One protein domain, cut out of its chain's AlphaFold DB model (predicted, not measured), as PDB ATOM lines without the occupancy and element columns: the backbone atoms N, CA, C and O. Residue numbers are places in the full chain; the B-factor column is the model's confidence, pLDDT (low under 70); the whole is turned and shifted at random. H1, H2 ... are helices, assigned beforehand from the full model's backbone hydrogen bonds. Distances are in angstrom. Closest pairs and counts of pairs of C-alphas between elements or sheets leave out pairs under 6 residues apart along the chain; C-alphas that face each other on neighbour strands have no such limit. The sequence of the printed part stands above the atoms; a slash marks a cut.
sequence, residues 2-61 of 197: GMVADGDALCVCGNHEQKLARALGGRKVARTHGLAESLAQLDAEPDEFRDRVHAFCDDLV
ATOM      1  N   GLY A   2     -26.209 -18.713  36.237       95.00
ATOM      2  CA  GLY A   2     -25.671 -17.337  36.291       95.00
ATOM      3  C   GLY A   2     -26.486 -16.313  35.497       95.00
ATOM      4  O   GLY A   2     -27.109 -15.461  36.102       95.00
ATOM      5  N   MET A   3     -26.644 -16.509  34.181       97.50
ATOM      6  CA  MET A   3     -27.446 -15.597  33.341       97.50
ATOM      7  C   MET A   3     -28.891 -15.395  33.825       97.50
ATOM      8  O   MET A   3     -29.466 -14.338  33.613       97.50
ATOM      9  N   VAL A   4     -29.503 -16.401  34.465       97.50
ATOM     10  CA  VAL A   4     -30.857 -16.253  35.028       97.50
ATOM     11  C   VAL A   4     -30.816 -15.434  36.319       97.50
ATOM     12  O   VAL A   4     -31.666 -14.574  36.515       97.50
ATOM     13  N   ALA A   5     -29.824 -15.674  37.179       95.94
ATOM     14  CA  ALA A   5     -29.616 -14.905  38.404       95.94
ATOM     15  C   ALA A   5     -29.274 -13.433  38.117       95.94
ATOM     16  O   ALA A   5     -29.737 -12.552  38.837       95.94
ATOM     17  N   ASP A   6     -28.526 -13.180  37.043       97.62
ATOM     18  CA  ASP A   6     -28.131 -11.841  36.597       97.62
ATOM     19  C   ASP A   6     -29.261 -11.111  35.839       97.62
ATOM     20  O   ASP A   6     -29.190  -9.903  35.625       97.62
ATOM     21  N   GLY A   7     -30.337 -11.818  35.474       97.06
ATOM     22  CA  GLY A   7     -31.489 -11.259  34.759       97.06
ATOM     23  C   GLY A   7     -31.330 -11.183  33.236       97.06
ATOM     24  O   GLY A   7     -32.227 -10.682  32.559       97.06
ATOM     25  N   ASP A   8     -30.241 -11.723  32.690       98.00
ATOM     26  CA  ASP A   8     -29.960 -11.780  31.251       98.00
ATOM     27  C   ASP A   8     -30.749 -12.882  30.524       98.00
ATOM     28  O   ASP A   8     -30.898 -12.849  29.302       98.00
ATOM     29  N   ALA A   9     -31.241 -13.889  31.255       98.19
ATOM     30  CA  ALA A   9     -31.958 -15.024  30.686       98.19
ATOM     31  C   ALA A   9     -33.176 -15.448  31.512       98.19
ATOM     32  O   ALA A   9     -33.208 -15.352  32.737       98.19
ATOM     33  N   LEU A  10     -34.154 -16.035  30.824       98.31
ATOM     34  CA  LEU A  10     -35.232 -16.811  31.429       98.31
ATOM     35  C   LEU A  10     -35.031 -18.290  31.096       98.31
ATOM     36  O   LEU A  10     -34.548 -18.634  30.019       98.31
ATOM     37  N   CYS A  11     -35.426 -19.175  32.010       98.50
ATOM     38  CA  CYS A  11     -35.339 -20.619  31.818       98.50
ATOM     39  C   CYS A  11     -36.656 -21.285  32.228       98.50
ATOM     40  O   CYS A  11     -37.241 -20.934  33.256       98.50
ATOM     41  N   VAL A  12     -37.137 -22.214  31.402       98.31
ATOM     42  CA  VAL A  12     -38.311 -23.043  31.695       98.31
ATOM     43  C   VAL A  12     -37.868 -24.427  32.147       98.31
ATOM     44  O   VAL A  12     -36.841 -24.938  31.710       98.31
ATOM     45  N   CYS A  13     -38.660 -25.045  33.014       98.06
ATOM     46  CA  CYS A  13     -38.422 -26.402  33.487       98.06
ATOM     47  C   CYS A  13     -38.723 -27.413  32.372       98.06
ATOM     48  O   CYS A  13     -39.851 -27.432  31.870       98.06
ATOM     49  N   GLY A  14     -37.763 -28.270  32.027       97.62
ATOM     50  CA  GLY A  14     -37.993 -29.481  31.245       97.62
ATOM     51  C   GLY A  14     -38.237 -30.713  32.119       97.62
ATOM     52  O   GLY A  14     -38.135 -30.685  33.351       97.62
ATOM     53  N   ASN A  15     -38.588 -31.834  31.485       96.00
ATOM     54  CA  ASN A  15     -38.781 -33.103  32.192       96.00
ATOM     55  C   ASN A  15     -37.471 -33.636  32.805       96.00
ATOM     56  O   ASN A  15     -37.518 -34.266  33.866       96.00
ATOM     57  N   HIS A  16     -36.318 -33.371  32.182       96.88
ATOM     58  CA  HIS A  16     -35.010 -33.760  32.713       96.88
ATOM     59  C   HIS A  16     -34.623 -32.924  33.940       96.88
ATOM     60  O   HIS A  16     -34.250 -33.515  34.954       96.88
ATOM     61  N   GLU A  17     -34.825 -31.602  33.923       97.75
ATOM     62  CA  GLU A  17     -34.586 -30.738  35.091       97.75
ATOM     63  C   GLU A  17     -35.496 -31.133  36.258       97.75
ATOM     64  O   GLU A  17     -35.029 -31.270  37.387       97.75
ATOM     65  N   GLN A  18     -36.782 -31.410  35.997       97.06
ATOM     66  CA  GLN A  18     -37.695 -31.886  37.042       97.06
ATOM     67  C   GLN A  18     -37.230 -33.222  37.644       97.06
ATOM     68  O   GLN A  18     -37.349 -33.445  38.855       97.06
ATOM     69  N   LYS A  19     -36.746 -34.151  36.813       96.56
ATOM     70  CA  LYS A  19     -36.260 -35.455  37.276       96.56
ATOM     71  C   LYS A  19     -34.965 -35.310  38.079       96.56
ATOM     72  O   LYS A  19     -34.825 -35.985  39.098       96.56
ATOM     73  N   LEU A  20     -34.066 -34.424  37.648       97.50
ATOM     74  CA  LEU A  20     -32.826 -34.096  38.342       97.50
ATOM     75  C   LEU A  20     -33.102 -33.464  39.709       97.50
ATOM     76  O   LEU A  20     -32.578 -33.956  40.704       97.50
ATOM     77  N   ALA A  21     -33.987 -32.464  39.784       97.19
ATOM     78  CA  ALA A  21     -34.378 -31.835  41.047       97.19
ATOM     79  C   ALA A  21     -34.900 -32.873  42.055       97.19
ATOM     80  O   ALA A  21     -34.437 -32.944  43.188       97.19
ATOM     81  N   ARG A  22     -35.781 -33.786  41.615       96.62
ATOM     82  CA  ARG A  22     -36.267 -34.889  42.464       96.62
ATOM     83  C   ARG A  22     -35.141 -35.802  42.955       96.62
ATOM     84  O   ARG A  22     -35.201 -36.248  44.098       96.62
ATOM     85  N   ALA A  23     -34.167 -36.116  42.099       96.88
ATOM     86  CA  ALA A  23     -33.032 -36.963  42.461       96.88
ATOM     87  C   ALA A  23     -32.146 -36.293  43.522       96.88
ATOM     88  O   ALA A  23     -31.829 -36.923  44.529       96.88
ATOM     89  N   LEU A  24     -31.803 -35.016  43.317       96.19
ATOM     90  CA  LEU A  24     -30.996 -34.223  44.250       96.19
ATOM     91  C   LEU A  24     -31.728 -33.987  45.581       96.19
ATOM     92  O   LEU A  24     -31.115 -34.076  46.637       96.19
ATOM     93  N   GLY A  25     -33.056 -33.839  45.555       94.94
ATOM     94  CA  GLY A  25     -33.912 -33.802  46.747       94.94
ATOM     95  C   GLY A  25     -34.090 -35.154  47.463       94.94
ATOM     96  O   GLY A  25     -34.999 -35.307  48.281       94.94
ATOM     97  N   GLY A  26     -33.284 -36.171  47.135       94.06
ATOM     98  CA  GLY A  26     -33.253 -37.472  47.811       94.06
ATOM     99  C   GLY A  26     -34.349 -38.458  47.392       94.06
ATOM    100  O   GLY A  26     -34.481 -39.538  47.977       94.06
ATOM    101  N   ARG A  27     -35.158 -38.135  46.375       94.12
ATOM    102  CA  ARG A  27     -36.212 -39.036  45.895       94.12
ATOM    103  C   ARG A  27     -35.610 -40.134  45.022       94.12
ATOM    104  O   ARG A  27     -34.840 -39.879  44.100       94.12
ATOM    105  N   LYS A  28     -36.033 -41.380  45.252       91.00
ATOM    106  CA  LYS A  28     -35.643 -42.513  44.399       91.00
ATOM    107  C   LYS A  28     -36.294 -42.373  43.021       91.00
ATOM    108  O   LYS A  28     -37.509 -42.517  42.894       91.00
ATOM    109  N   VAL A  29     -35.484 -42.104  42.000       92.38
ATOM    110  CA  VAL A  29     -35.900 -42.022  40.593       92.38
ATOM    111  C   VAL A  29     -35.072 -42.978  39.734       92.38
ATOM    112  O   VAL A  29     -33.924 -43.283  40.055       92.38
ATOM    113  N   ALA A  30     -35.643 -43.460  38.630       89.19
ATOM    114  CA  ALA A  30     -34.919 -44.316  37.695       89.19
ATOM    115  C   ALA A  30     -33.773 -43.539  37.024       89.19
ATOM    116  O   ALA A  30     -34.015 -42.509  36.392       89.19
ATOM    117  N   ARG A  31     -32.536 -44.041  37.114       89.12
ATOM    118  CA  ARG A  31     -31.330 -43.440  36.509       89.12
ATOM    119  C   ARG A  31     -31.221 -43.779  35.016       89.12
ATOM    120  O   ARG A  31     -30.282 -44.424  34.579       89.12
ATOM    121  N   THR A  32     -32.238 -43.388  34.260       87.56
ATOM    122  CA  THR A  32     -32.380 -43.634  32.815       87.56
ATOM    123  C   THR A  32     -32.379 -42.324  32.033       87.56
ATOM    124  O   THR A  32     -32.694 -41.278  32.616       87.56
ATOM    125  N   HIS A  33     -32.111 -42.403  30.724       85.44
ATOM    126  CA  HIS A  33     -32.123 -41.272  29.786       85.44
ATOM    127  C   HIS A  33     -31.153 -40.147  30.201       85.44
ATOM    128  O   HIS A  33     -31.576 -39.024  30.461       85.44
ATOM    129  N   GLY A  34     -29.864 -40.457  30.371       91.06
ATOM    130  CA  GLY A  34     -28.827 -39.450  30.658       91.06
ATOM    131  C   GLY A  34     -28.711 -38.978  32.121       91.06
ATOM    132  O   GLY A  34     -27.799 -38.227  32.477       91.06
ATOM    133  N   LEU A  35     -29.634 -39.382  33.009       94.38
ATOM    134  CA  LEU A  35     -29.594 -38.939  34.411       94.38
ATOM    135  C   LEU A  35     -28.397 -39.521  35.180       94.38
ATOM    136  O   LEU A  35     -27.907 -38.891  36.115       94.38
ATOM    137  N   ALA A  36     -27.948 -40.732  34.840       94.25
ATOM    138  CA  ALA A  36     -26.836 -41.366  35.544       94.25
ATOM    139  C   ALA A  36     -25.544 -40.552  35.378       94.25
ATOM    140  O   ALA A  36     -24.832 -40.343  36.358       94.25
ATOM    141  N   GLU A  37     -25.326 -40.056  34.165       96.19
ATOM    142  CA  GLU A  37     -24.221 -39.225  33.713       96.19
ATOM    143  C   GLU A  37     -24.258 -37.859  34.402       96.19
ATOM    144  O   GLU A  37     -23.253 -37.437  34.968       96.19
ATOM    145  N   SER A  38     -25.432 -37.218  34.448       96.81
ATOM    146  CA  SER A  38     -25.612 -35.933  35.144       96.81
ATOM    147  C   SER A  38     -25.277 -36.039  36.635       96.81
ATOM    148  O   SER A  38     -24.564 -35.200  37.174       96.81
ATOM    149  N   LEU A  39     -25.760 -37.092  37.305       96.62
ATOM    150  CA  LEU A  39     -25.462 -37.321  38.722       96.62
ATOM    151  C   LEU A  39     -23.974 -37.603  38.945       96.62
ATOM    152  O   LEU A  39     -23.391 -37.032  39.854       96.62
ATOM    153  N   ALA A  40     -23.347 -38.420  38.095       96.56
ATOM    154  CA  ALA A  40     -21.920 -38.719  38.209       96.56
ATOM    155  C   ALA A  40     -21.039 -37.469  38.025       96.56
ATOM    156  O   ALA A  40     -20.040 -37.327  38.723       96.56
ATOM    157  N   GLN A  41     -21.410 -36.562  37.114       97.62
ATOM    158  CA  GLN A  41     -20.711 -35.287  36.930       97.62
ATOM    159  C   GLN A  41     -20.916 -34.356  38.130       97.62
ATOM    160  O   GLN A  41     -19.954 -33.779  38.623       97.62
ATOM    161  N   LEU A  42     -22.145 -34.250  38.644       97.25
ATOM    162  CA  LEU A  42     -22.444 -33.424  39.817       97.25
ATOM    163  C   LEU A  42     -21.819 -33.964  41.108       97.25
ATOM    164  O   LEU A  42     -21.502 -33.176  41.987       97.25
ATOM    165  N   ASP A  43     -21.623 -35.278  41.233       95.62
ATOM    166  CA  ASP A  43     -20.949 -35.891  42.385       95.62
ATOM    167  C   ASP A  43     -19.457 -35.510  42.472       95.62
ATOM    168  O   ASP A  43     -18.853 -35.660  43.532       95.62
ATOM    169  N   ALA A  44     -18.861 -35.015  41.379       97.44
ATOM    170  CA  ALA A  44     -17.492 -34.497  41.358       97.44
ATOM    171  C   ALA A  44     -17.394 -33.008  41.750       97.44
ATOM    172  O   ALA A  44     -16.286 -32.501  41.934       97.44
ATOM    173  N   GLU A  45     -18.527 -32.314  41.877       98.19
ATOM    174  CA  GLU A  45     -18.599 -30.897  42.234       98.19
ATOM    175  C   GLU A  45     -18.780 -30.700  43.754       98.19
ATOM    176  O   GLU A  45     -19.289 -31.594  44.436       98.19
ATOM    177  N   PRO A  46     -18.416 -29.527  44.311       98.12
ATOM    178  CA  PRO A  46     -18.674 -29.200  45.714       98.12
ATOM    179  C   PRO A  46     -20.163 -29.272  46.074       98.12
ATOM    180  O   PRO A  46     -21.026 -28.933  45.259       98.12
ATOM    181  N   ASP A  47     -20.473 -29.634  47.321       96.94
ATOM    182  CA  ASP A  47     -21.859 -29.745  47.791       96.94
ATOM    183  C   ASP A  47     -22.624 -28.421  47.644       96.94
ATOM    184  O   ASP A  47     -23.775 -28.422  47.205       96.94
ATOM    185  N   GLU A  48     -21.966 -27.273  47.845       97.62
ATOM    186  CA  GLU A  48     -22.590 -25.964  47.636       97.62
ATOM    187  C   GLU A  48     -23.018 -25.743  46.178       97.62
ATOM    188  O   GLU A  48     -24.006 -25.058  45.901       97.62
ATOM    189  N   PHE A  49     -22.284 -26.307  45.213       97.94
ATOM    190  CA  PHE A  49     -22.670 -26.237  43.807       97.94
ATOM    191  C   PHE A  49     -23.890 -27.116  43.531       97.94
ATOM    192  O   PHE A  49     -24.821 -26.675  42.853       97.94
ATOM    193  N   ARG A  50     -23.912 -28.330  44.089       97.62
ATOM    194  CA  ARG A  50     -25.021 -29.284  43.952       97.62
ATOM    195  C   ARG A  50     -26.311 -28.723  44.550       97.62
ATOM    196  O   ARG A  50     -27.353 -28.789  43.897       97.62
ATOM    197  N   ASP A  51     -26.227 -28.075  45.709       97.44
ATOM    198  CA  ASP A  51     -27.356 -27.395  46.353       97.44
ATOM    199  C   ASP A  51     -27.906 -26.256  45.488       97.44
ATOM    200  O   ASP A  51     -29.121 -26.122  45.322       97.44
ATOM    201  N   ARG A  52     -27.026 -25.464  44.861       97.88
ATOM    202  CA  ARG A  52     -27.444 -24.416  43.917       97.88
ATOM    203  C   ARG A  52     -28.130 -24.984  42.681       97.88
ATOM    204  O   ARG A  52     -29.110 -24.400  42.228       97.88
ATOM    205  N   VAL A  53     -27.632 -26.093  42.130       98.19
ATOM    206  CA  VAL A  53     -28.271 -26.776  40.992       98.19
ATOM    207  C   VAL A  53     -29.655 -27.279  41.388       98.19
ATOM    208  O   VAL A  53     -30.613 -27.057  40.650       98.19
ATOM    209  N   HIS A  54     -29.774 -27.909  42.559       98.06
ATOM    210  CA  HIS A  54     -31.051 -28.383  43.080       98.06
ATOM    211  C   HIS A  54     -32.060 -27.239  43.228       98.06
ATOM    212  O   HIS A  54     -33.140 -27.321  42.645       98.06
ATOM    213  N   ALA A  55     -31.685 -26.162  43.927       97.88
ATOM    214  CA  ALA A  55     -32.543 -24.994  44.120       97.88
ATOM    215  C   ALA A  55     -32.951 -24.361  42.781       97.88
ATOM    216  O   ALA A  55     -34.130 -24.123  42.542       97.88
ATOM    217  N   PHE A  56     -31.994 -24.171  41.866       98.44
ATOM    218  CA  PHE A  56     -32.279 -23.618  40.546       98.44
ATOM    219  C   PHE A  56     -33.298 -24.461  39.779       98.44
ATOM    220  O   PHE A  56     -34.260 -23.907  39.263       98.44
ATOM    221  N   CYS A  57     -33.102 -25.781  39.696       97.94
ATOM    222  CA  CYS A  57     -34.006 -26.666  38.962       97.94
ATOM    223  C   CYS A  57     -35.397 -26.773  39.610       97.94
ATOM    224  O   CYS A  57     -36.379 -26.921  38.877       97.94
ATOM    225  N   ASP A  58     -35.487 -26.715  40.944       96.81
ATOM    226  CA  ASP A  58     -36.761 -26.762  41.675       96.81
ATOM    227  C   ASP A  58     -37.587 -25.477  41.476       96.81
ATOM    228  O   ASP A  58     -38.804 -25.550  41.284       96.81
ATOM    229  N   ASP A  59     -36.918 -24.321  41.381       97.12
ATOM    230  CA  ASP A  59     -37.548 -23.008  41.179       97.12
ATOM    231  C   ASP A  59     -37.993 -22.736  39.725       97.12
ATOM    232  O   ASP A  59     -38.725 -21.775  39.460       97.12
ATOM    233  N   LEU A  60     -37.595 -23.567  38.750       98.00
ATOM    234  CA  LEU A  60     -37.962 -23.349  37.348       98.00
ATOM    235  C   LEU A  60     -39.478 -23.459  37.119       98.00
ATOM    236  O   LEU A  60     -40.122 -24.493  37.348       98.00
ATOM    237  N   VAL A  61     -40.044 -22.411  36.522       97.00
ATOM    238  CA  VAL A  61     -41.453 -22.372  36.119       97.00
ATOM    239  C   VAL A  61     -41.716 -23.207  34.863       97.00
ATOM    240  O   VAL A  61     -40.828 -23.493  34.063       97.00
TER     241      VAL A  61
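Overview. This is residues 2 to 61 of the 197 residues of the protein "uncharacterized protein LOC110428940" of Herrania umbratica (UniProt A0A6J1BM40). Two helices, H2 and H4, pack against each other at a steep tilt, and a third, H3, stands near both, so that the centres of these three make a triangle. H3 and H4 form a V joined by the turn of residues 43 to 46, while the very short H1 lies off to one side of this group, linked to H2 by the stretch of residues 6 to 14. The printed part has 60 residues with four named helices, H1, H2, H3 and H4 in chain order, and no named strand; the class is all helix. The whole is compact, with a radius of gyration of the C-alphas of 11.7 A and spans of 33 by 24 by 17 A.

Along the chain. H1 is residues 2 to 5, with C-alpha 2 at (-25.671, -17.337, 36.291). H2 is residues 15 to 24, measures 14.4 A from first to last C-alpha, and begins with C-alpha 15 at (-38.781, -33.103, 32.192). H3 is residues 35 to 42 and measures 10.5 A. H4, the longest helix with 13 residues, is residues 47 to 59; it measures 18.3 A and ends with C-alpha 59 at (-37.548, -23.008, 41.179).

Arrangement. H1 is apart from H2, H3 and H4. H2 and H4 touch, with 13 pairs of C-alphas within 8 A; their closest C-alphas, those of Ala 21 and His 54, are 5.2 A apart. These two helices run opposite ways at a steep tilt of 44 degrees. H2 and H3 are close but not clearly touching, and their closest C-alphas, those of Leu 20 and Leu 35, are 7.0 A apart. They run the same way at a steep tilt of 56 degrees. H3 and H4 are also close but not clearly touching, with the closest C-alphas, those of Leu 42 and Arg 50, 6.4 A apart. They run opposite ways at a steep tilt of 46 degrees. In H2, H3 and H4 every O i to N i+4 pair is within hydrogen-bond range; H1 is too short for such a pair.

Size, cuts and confidence. The two C-alphas farthest apart are those of Asp 8 and Lys 28, at 33.9 A. The first and last printed C-alphas, those of Gly 2 and Val 61, are 16.6 A apart. The link from H3 to H4 is tight, and those from H1 to H2 and from H2 to H3 are short. Residues 43 to 49, of which 47 to 49 belong to H4, stand free. The printed part has no cut. Its mean pLDDT is 96.2, and no printed residue is under 70 in this predicted model.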